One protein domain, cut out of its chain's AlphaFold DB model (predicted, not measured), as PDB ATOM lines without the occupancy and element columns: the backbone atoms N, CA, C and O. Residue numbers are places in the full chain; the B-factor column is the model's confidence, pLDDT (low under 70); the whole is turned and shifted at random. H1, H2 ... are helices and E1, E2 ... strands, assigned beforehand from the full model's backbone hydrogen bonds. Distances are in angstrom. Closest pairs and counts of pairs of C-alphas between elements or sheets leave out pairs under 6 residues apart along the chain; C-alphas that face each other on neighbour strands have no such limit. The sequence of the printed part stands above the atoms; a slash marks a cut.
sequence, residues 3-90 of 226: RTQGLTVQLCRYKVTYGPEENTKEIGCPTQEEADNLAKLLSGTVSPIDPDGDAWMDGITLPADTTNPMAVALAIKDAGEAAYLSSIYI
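AT A GLANCE: This is residues 3 to 90 of the 226 residues of an uncharacterized protein of Eubacteriaceae bacterium CHKCI005 (UniProt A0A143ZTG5). The model is an elongated body of two parts: at one end a wall of three strands, E4, E3 and E5, with helix H1 covering one face, and at the other end the hairpin E1 and E2 with helix H2 packed on it and H3 beyond H2 at the far tip. The chain passes between the two parts twice, where E2 runs on into E3 and through the long stretch 49 to 68. The printed part has 88 residues, with three named helices and five named strands in the order E1 E2 E3 E4 H1 E5 H2 H3; both sheets, E4 - E3 - E5 and E1 - E2, are antiparallel, and the class is mixed, helices and strands. The whole is only just loose, close to compact, with a radius of gyration of the C-alphas of 14.9 A and spans of 48 by 27 by 26 A.

IN THESE COORDINATES: E1, residues 3 to 5, begins at C-alpha 3 (125.074, 158.152, 46.353), and E2 is residues 8 to 11. E3, residues 14 to 18, is 13.3 A long, and E4, residues 25 to 29, is 13.4 A long. H1, residues 32 to 42, begins at C-alpha 32 (127.294, 171.479, 52.741) and is 15.2 A long. E5 is residues 45 to 48. H2, residues 69 to 79, is 15.5 A long, and H3, residues 81 to 89, is 12.1 A long and ends at C-alpha 89 (103.717, 155.808, 34.218).

HOW THE PARTS SIT: In the hairpin of E1 and E2, N 3 and O 10 are within hydrogen-bond range at 2.9 A. The closest C-alphas of E1 and H2 are those of Thr 4 and Met 70, 5.9 A apart. E2 runs on into E3 across a break of 2 residues, at 83 degrees. In the hairpin of E3 and E4, N 16 and O 27 are 2.8 A apart; between E3 and E5, N 15 and O 47 are 2.8 A apart. H1 is on this sheet at a height of 8.0 A, making two layers, helix on one face; it lies over E3 and along the strands, at 6 degrees to E3 on the local plane, with the C-alphas of Val 16 and Ala 39 closest at 5.9 A. E4, H1 and E5 form a split strand-helix-strand unit, two strands running the same way with E3 between them, and its crossover is right-handed. H2 and H3 are close but not clearly touching, Ile 76 and Tyr 84 having the closest C-alphas at 6.6 A, and stand about perpendicular at 75 degrees. In H1, H2 and H3 every O i to N i+4 pair is within hydrogen-bond range.

THE WHOLE: The two C-alphas farthest apart, those of Pro 20 and Ile 90, are 48.9 A apart. The printed part has no cut. The link from E5 to H2, 20 residues, is long. The mean pLDDT of the printed part is 94.0, and no printed residue is under 70.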
ATOM      1  N   ARG A   3     124.795 159.197  45.365       93.31
ATOM      2  CA  ARG A   3     125.074 158.152  46.353       93.31
ATOM      3  C   ARG A   3     123.793 157.428  46.743       93.31
ATOM      4  O   ARG A   3     122.702 157.886  46.423       93.31
ATOM      5  N   THR A   4     123.917 156.337  47.490       95.06
ATOM      6  CA  THR A   4     122.770 155.636  48.076       95.06
ATOM      7  C   THR A   4     122.872 155.611  49.593       95.06
ATOM      8  O   THR A   4     123.905 155.213  50.134       95.06
ATOM      9  N   GLN A   5     121.800 156.001  50.279       94.50
ATOM     10  CA  GLN A   5     121.632 155.820  51.717       94.50
ATOM     11  C   GLN A   5     120.563 154.748  51.939       94.50
ATOM     12  O   GLN A   5     119.373 154.993  51.757       94.50
ATOM     13  N   GLY A   6     120.993 153.530  52.277       94.75
ATOM     14  CA  GLY A   6     120.107 152.367  52.217       94.75
ATOM     15  C   GLY A   6     119.589 152.170  50.790       94.75
ATOM     16  O   GLY A   6     120.385 152.037  49.862       94.75
ATOM     17  N   LEU A   7     118.266 152.198  50.621       96.62
ATOM     18  CA  LEU A   7     117.588 152.082  49.324       96.62
ATOM     19  C   LEU A   7     117.229 153.432  48.696       96.62
ATOM     20  O   LEU A   7     116.585 153.463  47.653       96.62
ATOM     21  N   THR A   8     117.620 154.549  49.303       97.31
ATOM     22  CA  THR A   8     117.303 155.881  48.784       97.31
ATOM     23  C   THR A   8     118.482 156.438  48.001       97.31
ATOM     24  O   THR A   8     119.595 156.541  48.526       97.31
ATOM     25  N   VAL A   9     118.241 156.827  46.752       96.81
ATOM     26  CA  VAL A   9     119.196 157.578  45.936       96.81
ATOM     27  C   VAL A   9     119.242 159.016  46.435       96.81
ATOM     28  O   VAL A   9     118.209 159.639  46.668       96.81
ATOM     29  N   GLN A  10     120.448 159.541  46.617       95.56
ATOM     30  CA  GLN A  10     120.686 160.917  47.024       95.56
ATOM     31  C   GLN A  10     121.613 161.601  46.036       95.56
ATOM     32  O   GLN A  10     122.666 161.073  45.663       95.56
ATOM     33  N   LEU A  11     121.240 162.812  45.661       94.69
ATOM     34  CA  LEU A  11     122.027 163.659  44.786       94.69
ATOM     35  C   LEU A  11     123.116 164.382  45.583       94.69
ATOM     36  O   LEU A  11     122.837 165.114  46.535       94.69
ATOM     37  N   CYS A  12     124.372 164.199  45.185       94.06
ATOM     38  CA  CYS A  12     125.501 164.895  45.793       94.06
ATOM     39  C   CYS A  12     125.627 166.299  45.194       94.06
ATOM     40  O   CYS A  12     125.836 166.443  43.988       94.06
ATOM     41  N   ARG A  13     125.548 167.317  46.055       94.62
ATOM     42  CA  ARG A  13     125.697 168.744  45.710       94.62
ATOM     43  C   ARG A  13     127.102 169.274  46.005       94.62
ATOM     44  O   ARG A  13     127.456 170.369  45.585       94.62
ATOM     45  N   TYR A  14     127.906 168.491  46.721       95.88
ATOM     46  CA  TYR A  14     129.260 168.838  47.137       95.88
ATOM     47  C   TYR A  14     130.198 167.648  46.967       95.88
ATOM     48  O   TYR A  14     129.779 166.491  47.057       95.88
ATOM     49  N   LYS A  15     131.478 167.940  46.744       95.56
ATOM     50  CA  LYS A  15     132.575 166.979  46.662       95.56
ATOM     51  C   LYS A  15     133.619 167.305  47.713       95.56
ATOM     52  O   LYS A  15     134.017 168.460  47.823       95.56
ATOM     53  N   VAL A  16     134.090 166.290  48.424       96.88
ATOM     54  CA  VAL A  16     135.256 166.375  49.304       96.88
ATOM     55  C   VAL A  16     136.427 165.684  48.626       96.88
ATOM     56  O   VAL A  16     136.359 164.486  48.346       96.88
ATOM     57  N   THR A  17     137.494 166.434  48.376       96.12
ATOM     58  CA  THR A  17     138.739 165.948  47.776       96.12
ATOM     59  C   THR A  17     139.816 165.853  48.859       96.12
ATOM     60  O   THR A  17     140.029 166.813  49.594       96.12
ATOM     61  N   TYR A  18     140.474 164.700  49.010       94.81
ATOM     62  CA  TYR A  18     141.450 164.461  50.085       94.81
ATOM     63  C   TYR A  18     142.555 163.481  49.669       94.81
ATOM     64  O   TYR A  18     142.393 162.709  48.725       94.81
ATOM     65  N   GLY A  19     143.664 163.475  50.412       93.19
ATOM     66  CA  GLY A  19     144.839 162.640  50.132       93.19
ATOM     67  C   GLY A  19     145.981 163.406  49.450       93.19
ATOM     68  O   GLY A  19     145.835 164.591  49.153       93.19
ATOM     69  N   PRO A  20     147.142 162.758  49.253       90.12
ATOM     70  CA  PRO A  20     148.269 163.368  48.552       90.12
ATOM     71  C   PRO A  20     147.925 163.585  47.074       90.12
ATOM     72  O   PRO A  20     147.142 162.821  46.512       90.12
ATOM     73  N   GLU A  21     148.551 164.572  46.428       84.06
ATOM     74  CA  GLU A  21     148.278 164.924  45.021       84.06
ATOM     75  C   GLU A  21     148.367 163.707  44.083       84.06
ATOM     76  O   GLU A  21     147.496 163.506  43.238       84.06
ATOM     77  N   GLU A  22     149.350 162.831  44.308       86.06
ATOM     78  CA  GLU A  22     149.586 161.609  43.525       86.06
ATOM     79  C   GLU A  22     148.517 160.514  43.715       86.06
ATOM     80  O   GLU A  22     148.468 159.562  42.938       86.06
ATOM     81  N   ASN A  23     147.663 160.611  44.742       90.06
ATOM     82  CA  ASN A  23     146.608 159.632  45.030       90.06
ATOM     83  C   ASN A  23     145.378 160.294  45.669       90.06
ATOM     84  O   ASN A  23     144.933 159.938  46.768       90.06
ATOM     85  N   THR A  24     144.862 161.298  44.969       91.88
ATOM     86  CA  THR A  24     143.700 162.073  45.391       91.88
ATOM     87  C   THR A  24     142.430 161.215  45.351       91.88
ATOM     88  O   THR A  24     142.172 160.504  44.380       91.88
ATOM     89  N   LYS A  25     141.610 161.296  46.401       94.31
ATOM     90  CA  LYS A  25     140.314 160.614  46.521       94.31
ATOM     91  C   LYS A  25     139.177 161.621  46.594       94.31
ATOM     92  O   LYS A  25     139.354 162.729  47.096       94.31
ATOM     93  N   GLU A  26     137.997 161.203  46.146       94.44
ATOM     94  CA  GLU A  26     136.805 162.049  46.092       94.44
ATOM     95  C   GLU A  26     135.607 161.364  46.756       94.44
ATOM     96  O   GLU A  26     135.366 160.176  46.540       94.44
ATOM     97  N   ILE A  27     134.850 162.113  47.561       93.25
ATOM     98  CA  ILE A  27     133.596 161.656  48.177       93.25
ATOM     99  C   ILE A  27     132.499 162.691  47.926       93.25
ATOM    100  O   ILE A  27     132.679 163.876  48.198       93.25
ATOM    101  N   GLY A  28     131.347 162.244  47.425       93.12
ATOM    102  CA  GLY A  28     130.168 163.087  47.231       93.12
ATOM    103  C   GLY A  28     129.320 163.228  48.491       93.12
ATOM    104  O   GLY A  28     129.058 162.239  49.174       93.12
ATOM    105  N   CYS A  29     128.848 164.443  48.758       93.88
ATOM    106  CA  CYS A  29     127.983 164.781  49.888       93.88
ATOM    107  C   CYS A  29     126.710 165.507  49.396       93.88
ATOM    108  O   CYS A  29     126.811 166.425  48.573       93.88
ATOM    109  N   PRO A  30     125.505 165.147  49.880       93.69
ATOM    110  CA  PRO A  30     124.262 165.837  49.515       93.69
ATOM    111  C   PRO A  30     124.105 167.239  50.108       93.69
ATOM    112  O   PRO A  30     123.390 168.055  49.526       93.69
ATOM    113  N   THR A  31     124.751 167.524  51.246       94.62
ATOM    114  CA  THR A  31     124.646 168.801  51.973       94.62
ATOM    115  C   THR A  31     126.021 169.413  52.256       94.62
ATOM    116  O   THR A  31     127.019 168.694  52.350       94.62
ATOM    117  N   GLN A  32     126.068 170.743  52.403       96.00
ATOM    118  CA  GLN A  32     127.294 171.479  52.741       96.00
ATOM    119  C   GLN A  32     127.814 171.070  54.122       96.00
ATOM    120  O   GLN A  32     129.005 170.837  54.284       96.00
ATOM    121  N   GLU A  33     126.918 170.945  55.104       97.31
ATOM    122  CA  GLU A  33     127.274 170.581  56.477       97.31
ATOM    123  C   GLU A  33     127.982 169.220  56.537       97.31
ATOM    124  O   GLU A  33     129.020 169.079  57.185       97.31
ATOM    125  N   GLU A  34     127.458 168.224  55.816       95.62
ATOM    126  CA  GLU A  34     128.089 166.908  55.719       95.62
ATOM    127  C   GLU A  34     129.473 166.995  55.059       95.62
ATOM    128  O   GLU A  34     130.436 166.413  55.567       95.62
ATOM    129  N   ALA A  35     129.591 167.767  53.973       96.44
ATOM    130  CA  ALA A  35     130.853 167.966  53.269       96.44
ATOM    131  C   ALA A  35     131.911 168.646  54.154       96.44
ATOM    132  O   ALA A  35     133.053 168.191  54.198       96.44
ATOM    133  N   ASP A  36     131.533 169.686  54.900       97.50
ATOM    134  CA  ASP A  36     132.427 170.423  55.800       97.50
ATOM    135  C   ASP A  36     132.922 169.545  56.951       97.50
ATOM    136  O   ASP A  36     134.101 169.577  57.313       97.50
ATOM    137  N   ASN A  37     132.028 168.742  57.533       97.19
ATOM    138  CA  ASN A  37     132.380 167.809  58.598       97.19
ATOM    139  C   ASN A  37     133.352 166.734  58.096       97.19
ATOM    140  O   ASN A  37     134.342 166.428  58.766       97.19
ATOM    141  N   LEU A  38     133.117 166.204  56.895       96.06
ATOM    142  CA  LEU A  38     133.981 165.201  56.285       96.06
ATOM    143  C   LEU A  38     135.342 165.779  55.864       96.06
ATOM    144  O   LEU A  38     136.374 165.153  56.099       96.06
ATOM    145  N   ALA A  39     135.367 166.987  55.299       96.56
ATOM    146  CA  ALA A  39     136.600 167.674  54.921       96.56
ATOM    147  C   ALA A  39     137.503 167.937  56.133       96.56
ATOM    148  O   ALA A  39     138.704 167.680  56.063       96.56
ATOM    149  N   LYS A  40     136.931 168.350  57.275       96.69
ATOM    150  CA  LYS A  40     137.673 168.484  58.542       96.69
ATOM    151  C   LYS A  40     138.282 167.157  58.994       96.69
ATOM    152  O   LYS A  40     139.441 167.128  59.393       96.69
ATOM    153  N   LEU A  41     137.515 166.066  58.925       96.56
ATOM    154  CA  LEU A  41     137.967 164.740  59.353       96.56
ATOM    155  C   LEU A  41     139.098 164.194  58.470       96.56
ATOM    156  O   LEU A  41     140.042 163.589  58.972       96.56
ATOM    157  N   LEU A  42     138.999 164.401  57.157       95.56
ATOM    158  CA  LEU A  42     139.922 163.837  56.169       95.56
ATOM    159  C   LEU A  42     141.068 164.781  55.786       95.56
ATOM    160  O   LEU A  42     141.890 164.412  54.950       95.56
ATOM    161  N   SER A  43     141.129 165.981  56.377       94.75
ATOM    162  CA  SER A  43     142.027 167.064  55.939       94.75
ATOM    163  C   SER A  43     141.885 167.359  54.436       94.75
ATOM    164  O   SER A  43     142.873 167.496  53.719       94.75
ATOM    165  N   GLY A  44     140.639 167.381  53.958       94.50
ATOM    166  CA  GLY A  44     140.279 167.590  52.557       94.50
ATOM    167  C   GLY A  44     139.740 168.990  52.261       94.50
ATOM    168  O   GLY A  44     139.589 169.827  53.151       94.50
ATOM    169  N   THR A  45     139.408 169.227  50.995       96.44
ATOM    170  CA  THR A  45     138.795 170.465  50.496       96.44
ATOM    171  C   THR A  45     137.394 170.197  49.951       96.44
ATOM    172  O   THR A  45     137.144 169.152  49.348       96.44
ATOM    173  N   VAL A  46     136.466 171.132  50.185       97.25
ATOM    174  CA  VAL A  46     135.080 171.055  49.694       97.25
ATOM    175  C   VAL A  46     134.931 171.890  48.428       97.25
ATOM    176  O   VAL A  46     135.322 173.056  48.410       97.25
ATOM    177  N   SER A  47     134.289 171.319  47.413       96.19
ATOM    178  CA  SER A  47     133.890 172.019  46.190       96.19
ATOM    179  C   SER A  47     132.420 171.732  45.870       96.19
ATOM    180  O   SER A  47     131.991 170.585  46.022       96.19
ATOM    181  N   PRO A  48     131.627 172.719  45.416       94.69
ATOM    182  CA  PRO A  48     130.275 172.459  44.932       94.69
ATOM    183  C   PRO A  48     130.305 171.602  43.658       94.69
ATOM    184  O   PRO A  48     131.246 171.672  42.864       94.69
ATOM    185  N   ILE A  49     129.264 170.798  43.470       91.00
ATOM    186  CA  ILE A  49     128.999 170.027  42.254       91.00
ATOM    187  C   ILE A  49     127.683 170.540  41.687       91.00
ATOM    188  O   ILE A  49     126.685 170.580  42.407       91.00
ATOM    189  N   ASP A  50     127.675 170.892  40.406       85.88
ATOM    190  CA  ASP A  50     126.430 171.146  39.691       85.88
ATOM    191  C   ASP A  50     125.728 169.806  39.409       85.88
ATOM    192  O   ASP A  50     126.321 168.935  38.760       85.88
ATOM    193  N   PRO A  51     124.517 169.577  39.938       77.19
ATOM    194  CA  PRO A  51     123.780 168.360  39.653       77.19
ATOM    195  C   PRO A  51     123.086 168.348  38.283       77.19
ATOM    196  O   PRO A  51     122.376 167.372  38.025       77.19
ATOM    197  N   ASP A  52     123.206 169.403  37.466       75.88
ATOM    198  CA  ASP A  52     122.419 169.589  36.239       75.88
ATOM    199  C   ASP A  52     122.297 168.303  35.394       75.88
ATOM    200  O   ASP A  52     123.278 167.610  35.114       75.88
ATOM    201  N   GLY A  53     121.053 167.947  35.053       81.44
ATOM    202  CA  GLY A  53     120.677 166.700  34.371       81.44
ATOM    203  C   GLY A  53     120.353 165.484  35.260       81.44
ATOM    204  O   GLY A  53     119.640 164.592  34.802       81.44
ATOM    205  N   ASP A  54     120.787 165.444  36.526       89.19
ATOM    206  CA  ASP A  54     120.559 164.301  37.440       89.19
ATOM    207  C   ASP A  54     119.603 164.622  38.609       89.19
ATOM    208  O   ASP A  54     119.358 163.777  39.473       89.19
ATOM    209  N   ALA A  55     119.059 165.843  38.679       91.88
ATOM    210  CA  ALA A  55     118.257 166.297  39.821       91.88
ATOM    211  C   ALA A  55     116.992 165.457  40.077       91.88
ATOM    212  O   ALA A  55     116.593 165.283  41.228       91.88
ATOM    213  N   TRP A  56     116.406 164.891  39.018       93.31
ATOM    214  CA  TRP A  56     115.243 163.999  39.064       93.31
ATOM    215  C   TRP A  56     115.498 162.704  39.852       93.31
ATOM    216  O   TRP A  56     114.551 162.028  40.250       93.31
ATOM    217  N   MET A  57     116.766 162.353  40.090       94.12
ATOM    218  CA  MET A  57     117.136 161.149  40.826       94.12
ATOM    219  C   MET A  57     117.072 161.297  42.348       94.12
ATOM    220  O   MET A  57     117.102 160.287  43.056       94.12
ATOM    221  N   ASP A  58     117.042 162.524  42.872       95.00
ATOM    222  CA  ASP A  58     117.117 162.753  44.316       95.00
ATOM    223  C   ASP A  58     115.850 162.232  45.010       95.00
ATOM    224  O   ASP A  58     114.735 162.659  44.713       95.00
ATOM    225  N   GLY A  59     116.014 161.295  45.943       95.25
ATOM    226  CA  GLY A  59     114.913 160.696  46.696       95.25
ATOM    227  C   GLY A  59     114.267 159.464  46.055       95.25
ATOM    228  O   GLY A  59     113.345 158.906  46.655       95.25
ATOM    229  N   ILE A  60     114.744 158.985  44.896       95.88
ATOM    230  CA  ILE A  60     114.268 157.714  44.326       95.88
ATOM    231  C   ILE A  60     114.464 156.593  45.354       95.88
ATOM    232  O   ILE A  60     115.565 156.393  45.871       95.88
ATOM    233  N   THR A  61     113.392 155.850  45.637       96.75
ATOM    234  CA  THR A  61     113.434 154.660  46.494       96.75
ATOM    235  C   THR A  61     113.543 153.416  45.624       96.75
ATOM    236  O   THR A  61     112.673 153.148  44.799       96.75
ATOM    237  N   LEU A  62     114.629 152.670  45.800       95.25
ATOM    238  CA  LEU A  62     114.911 151.440  45.072       95.25
ATOM    239  C   LEU A  62     114.076 150.264  45.617       95.25
ATOM    240  O   LEU A  62     113.671 150.299  46.784       95.25
ATOM    241  N   PRO A  63     113.840 149.209  44.810       93.88
ATOM    242  CA  PRO A  63     113.113 148.014  45.242       93.88
ATOM    243  C   PRO A  63     113.658 147.411  46.543       93.88
ATOM    244  O   PRO A  63     114.872 147.390  46.762       93.88
ATOM    245  N   ALA A  64     112.766 146.901  47.397       94.06
ATOM    246  CA  ALA A  64     113.105 146.399  48.735       94.06
ATOM    247  C   ALA A  64     114.089 145.212  48.733       94.06
ATOM    248  O   ALA A  64     114.806 144.998  49.707       94.06
ATOM    249  N   ASP A  65     114.131 144.457  47.640       94.06
ATOM    250  CA  ASP A  65     115.005 143.309  47.394       94.06
ATOM    251  C   ASP A  65     116.350 143.689  46.744       94.06
ATOM    252  O   ASP A  65     117.174 142.820  46.448       94.06
ATOM    253  N   THR A  66     116.616 144.986  46.551       95.38
ATOM    254  CA  THR A  66     117.866 145.465  45.954       95.38
ATOM    255  C   THR A  66     119.067 145.147  46.847       95.38
ATOM    256  O   THR A  66     119.255 145.735  47.911       95.38
ATOM    257  N   THR A  67     119.946 144.264  46.373       95.12
ATOM    258  CA  THR A  67     121.181 143.872  47.078       95.12
ATOM    259  C   THR A  67     122.361 144.803  46.804       95.12
ATOM    260  O   THR A  67     123.268 144.909  47.628       95.12
ATOM    261  N   ASN A  68     122.350 145.508  45.667       96.81
ATOM    262  CA  ASN A  68     123.369 146.491  45.299       96.81
ATOM    263  C   ASN A  68     122.721 147.826  44.882       96.81
ATOM    264  O   ASN A  68     122.542 148.080  43.687       96.81
ATOM    265  N   PRO A  69     122.372 148.687  45.858       96.69
ATOM    266  CA  PRO A  69     121.672 149.948  45.611       96.69
ATOM    267  C   PRO A  69     122.392 150.861  44.620       96.69
ATOM    268  O   PRO A  69     121.769 151.416  43.719       96.69
ATOM    269  N   MET A  70     123.715 150.988  44.747       95.94
ATOM    270  CA  MET A  70     124.496 151.871  43.883       95.94
ATOM    271  C   MET A  70     124.487 151.400  42.425       95.94
ATOM    272  O   MET A  70     124.339 152.223  41.525       95.94
ATOM    273  N   ALA A  71     124.614 150.091  42.178       96.88
ATOM    274  CA  ALA A  71     124.571 149.561  40.816       96.88
ATOM    275  C   ALA A  71     123.213 149.816  40.146       96.88
ATOM    276  O   ALA A  71     123.169 150.214  38.985       96.88
ATOM    277  N   VAL A  72     122.109 149.647  40.884       96.44
ATOM    278  CA  VAL A  72     120.761 149.934  40.369       96.44
ATOM    279  C   VAL A  72     120.567 151.431  40.134       96.44
ATOM    280  O   VAL A  72     120.066 151.821  39.083       96.44
ATOM    281  N   ALA A  73     121.003 152.280  41.067       95.88
ATOM    282  CA  ALA A  73     120.918 153.729  40.912       95.88
ATOM    283  C   ALA A  73     121.683 154.211  39.669       95.88
ATOM    284  O   ALA A  73     121.177 155.043  38.919       95.88
ATOM    285  N   LEU A  74     122.868 153.649  39.407       95.38
ATOM    286  CA  LEU A  74     123.643 153.973  38.212       95.38
ATOM    287  C   LEU A  74     122.949 153.492  36.930       95.38
ATOM    288  O   LEU A  74     122.879 154.248  35.971       95.38
ATOM    289  N   ALA A  75     122.350 152.299  36.932       95.81
ATOM    290  CA  ALA A  75     121.577 151.820  35.785       95.81
ATOM    291  C   ALA A  75     120.361 152.717  35.476       95.81
ATOM    292  O   ALA A  75     120.083 152.997  34.312       95.81
ATOM    293  N   ILE A  76     119.659 153.205  36.509       95.38
ATOM    294  CA  ILE A  76     118.556 154.171  36.354       95.38
ATOM    295  C   ILE A  76     119.081 155.481  35.757       95.38
ATOM    296  O   ILE A  76     118.499 156.002  34.809       95.38
ATOM    297  N   LYS A  77     120.204 155.986  36.279       94.19
ATOM    298  CA  LYS A  77     120.863 157.197  35.779       94.19
ATOM    299  C   LYS A  77     121.224 157.080  34.301       94.19
ATOM    300  O   LYS A  77     120.901 157.975  33.527       94.19
ATOM    301  N   ASP A  78     121.862 155.973  33.923       94.69
ATOM    302  CA  ASP A  78     122.325 155.710  32.558       94.69
ATOM    303  C   ASP A  78     121.153 155.540  31.577       94.69
ATOM    304  O   ASP A  78     121.265 155.914  30.410       94.69
ATOM    305  N   ALA A  79     120.009 155.023  32.044       94.75
ATOM    306  CA  ALA A  79     118.774 154.957  31.260       94.75
ATOM    307  C   ALA A  79     118.114 156.340  31.063       94.75
ATOM    308  O   ALA A  79     117.455 156.573  30.048       94.75
ATOM    309  N   GLY A  80     118.311 157.256  32.013       94.81
ATOM    310  CA  GLY A  80     117.850 158.642  31.955       94.81
ATOM    311  C   GLY A  80     116.411 158.865  32.435       94.81
ATOM    312  O   GLY A  80     115.607 157.941  32.571       94.81
ATOM    313  N   GLU A  81     116.076 160.140  32.664       94.69
ATOM    314  CA  GLU A  81     114.802 160.564  33.265       94.69
ATOM    315  C   GLU A  81     113.587 160.073  32.475       94.69
ATOM    316  O   GLU A  81     112.647 159.530  33.043       94.69
ATOM    317  N   ALA A  82     113.613 160.208  31.147       94.88
ATOM    318  CA  ALA A  82     112.492 159.805  30.299       94.88
ATOM    319  C   ALA A  82     112.196 158.299  30.393       94.88
ATOM    320  O   ALA A  82     111.030 157.896  30.403       94.88
ATOM    321  N   ALA A  83     113.235 157.464  30.490       94.44
ATOM    322  CA  ALA A  83     113.078 156.023  30.656       94.44
ATOM    323  C   ALA A  83     112.542 155.681  32.054       94.44
ATOM    324  O   ALA A  83     111.652 154.841  32.175       94.44
ATOM    325  N   TYR A  84     113.021 156.372  33.092       93.75
ATOM    326  CA  TYR A  84     112.520 156.218  34.458       93.75
ATOM    327  C   TYR A  84     111.053 156.649  34.600       93.75
ATOM    328  O   TYR A  84     110.235 155.915  35.145       93.75
ATOM    329  N   LEU A  85     110.670 157.802  34.050       94.31
ATOM    330  CA  LEU A  85     109.269 158.231  34.037       94.31
ATOM    331  C   LEU A  85     108.402 157.237  33.255       94.31
ATOM    332  O   LEU A  85     107.290 156.922  33.678       94.31
ATOM    333  N   SER A  86     108.917 156.693  32.148       95.06
ATOM    334  CA  SER A  86     108.207 155.663  31.389       95.06
ATOM    335  C   SER A  86     107.986 154.393  32.213       95.06
ATOM    336  O   SER A  86     106.895 153.840  32.155       95.06
ATOM    337  N   SER A  87     108.957 153.953  33.023       90.94
ATOM    338  CA  SER A  87     108.787 152.761  33.867       90.94
ATOM    339  C   SER A  87     107.792 152.954  35.016       90.94
ATOM    340  O   SER A  87     107.236 151.971  35.500       90.94
ATOM    341  N   ILE A  88     107.539 154.198  35.437       92.06
ATOM    342  CA  ILE A  88     106.524 154.516  36.452       92.06
ATOM    343  C   ILE A  88     105.131 154.621  35.828       92.06
ATOM    344  O   ILE A  88     104.160 154.117  36.390       92.06
ATOM    345  N   TYR A  89     105.014 155.332  34.706       95.50
ATOM    346  CA  TYR A  89     103.717 155.808  34.218       95.50
ATOM    347  C   TYR A  89     103.185 155.056  33.000       95.50
ATOM    348  O   TYR A  89     102.000 155.182  32.692       95.50
ATOM    349  N   ILE A  90     104.025 154.295  32.299       96.12
ATOM    350  CA  ILE A  90     103.630 153.558  31.101       96.12
ATOM    351  C   ILE A  90     103.609 152.063  31.436       96.12
ATOM    352  O   ILE A  90     104.661 151.489  31.720       96.12
TER     353      ILE A  90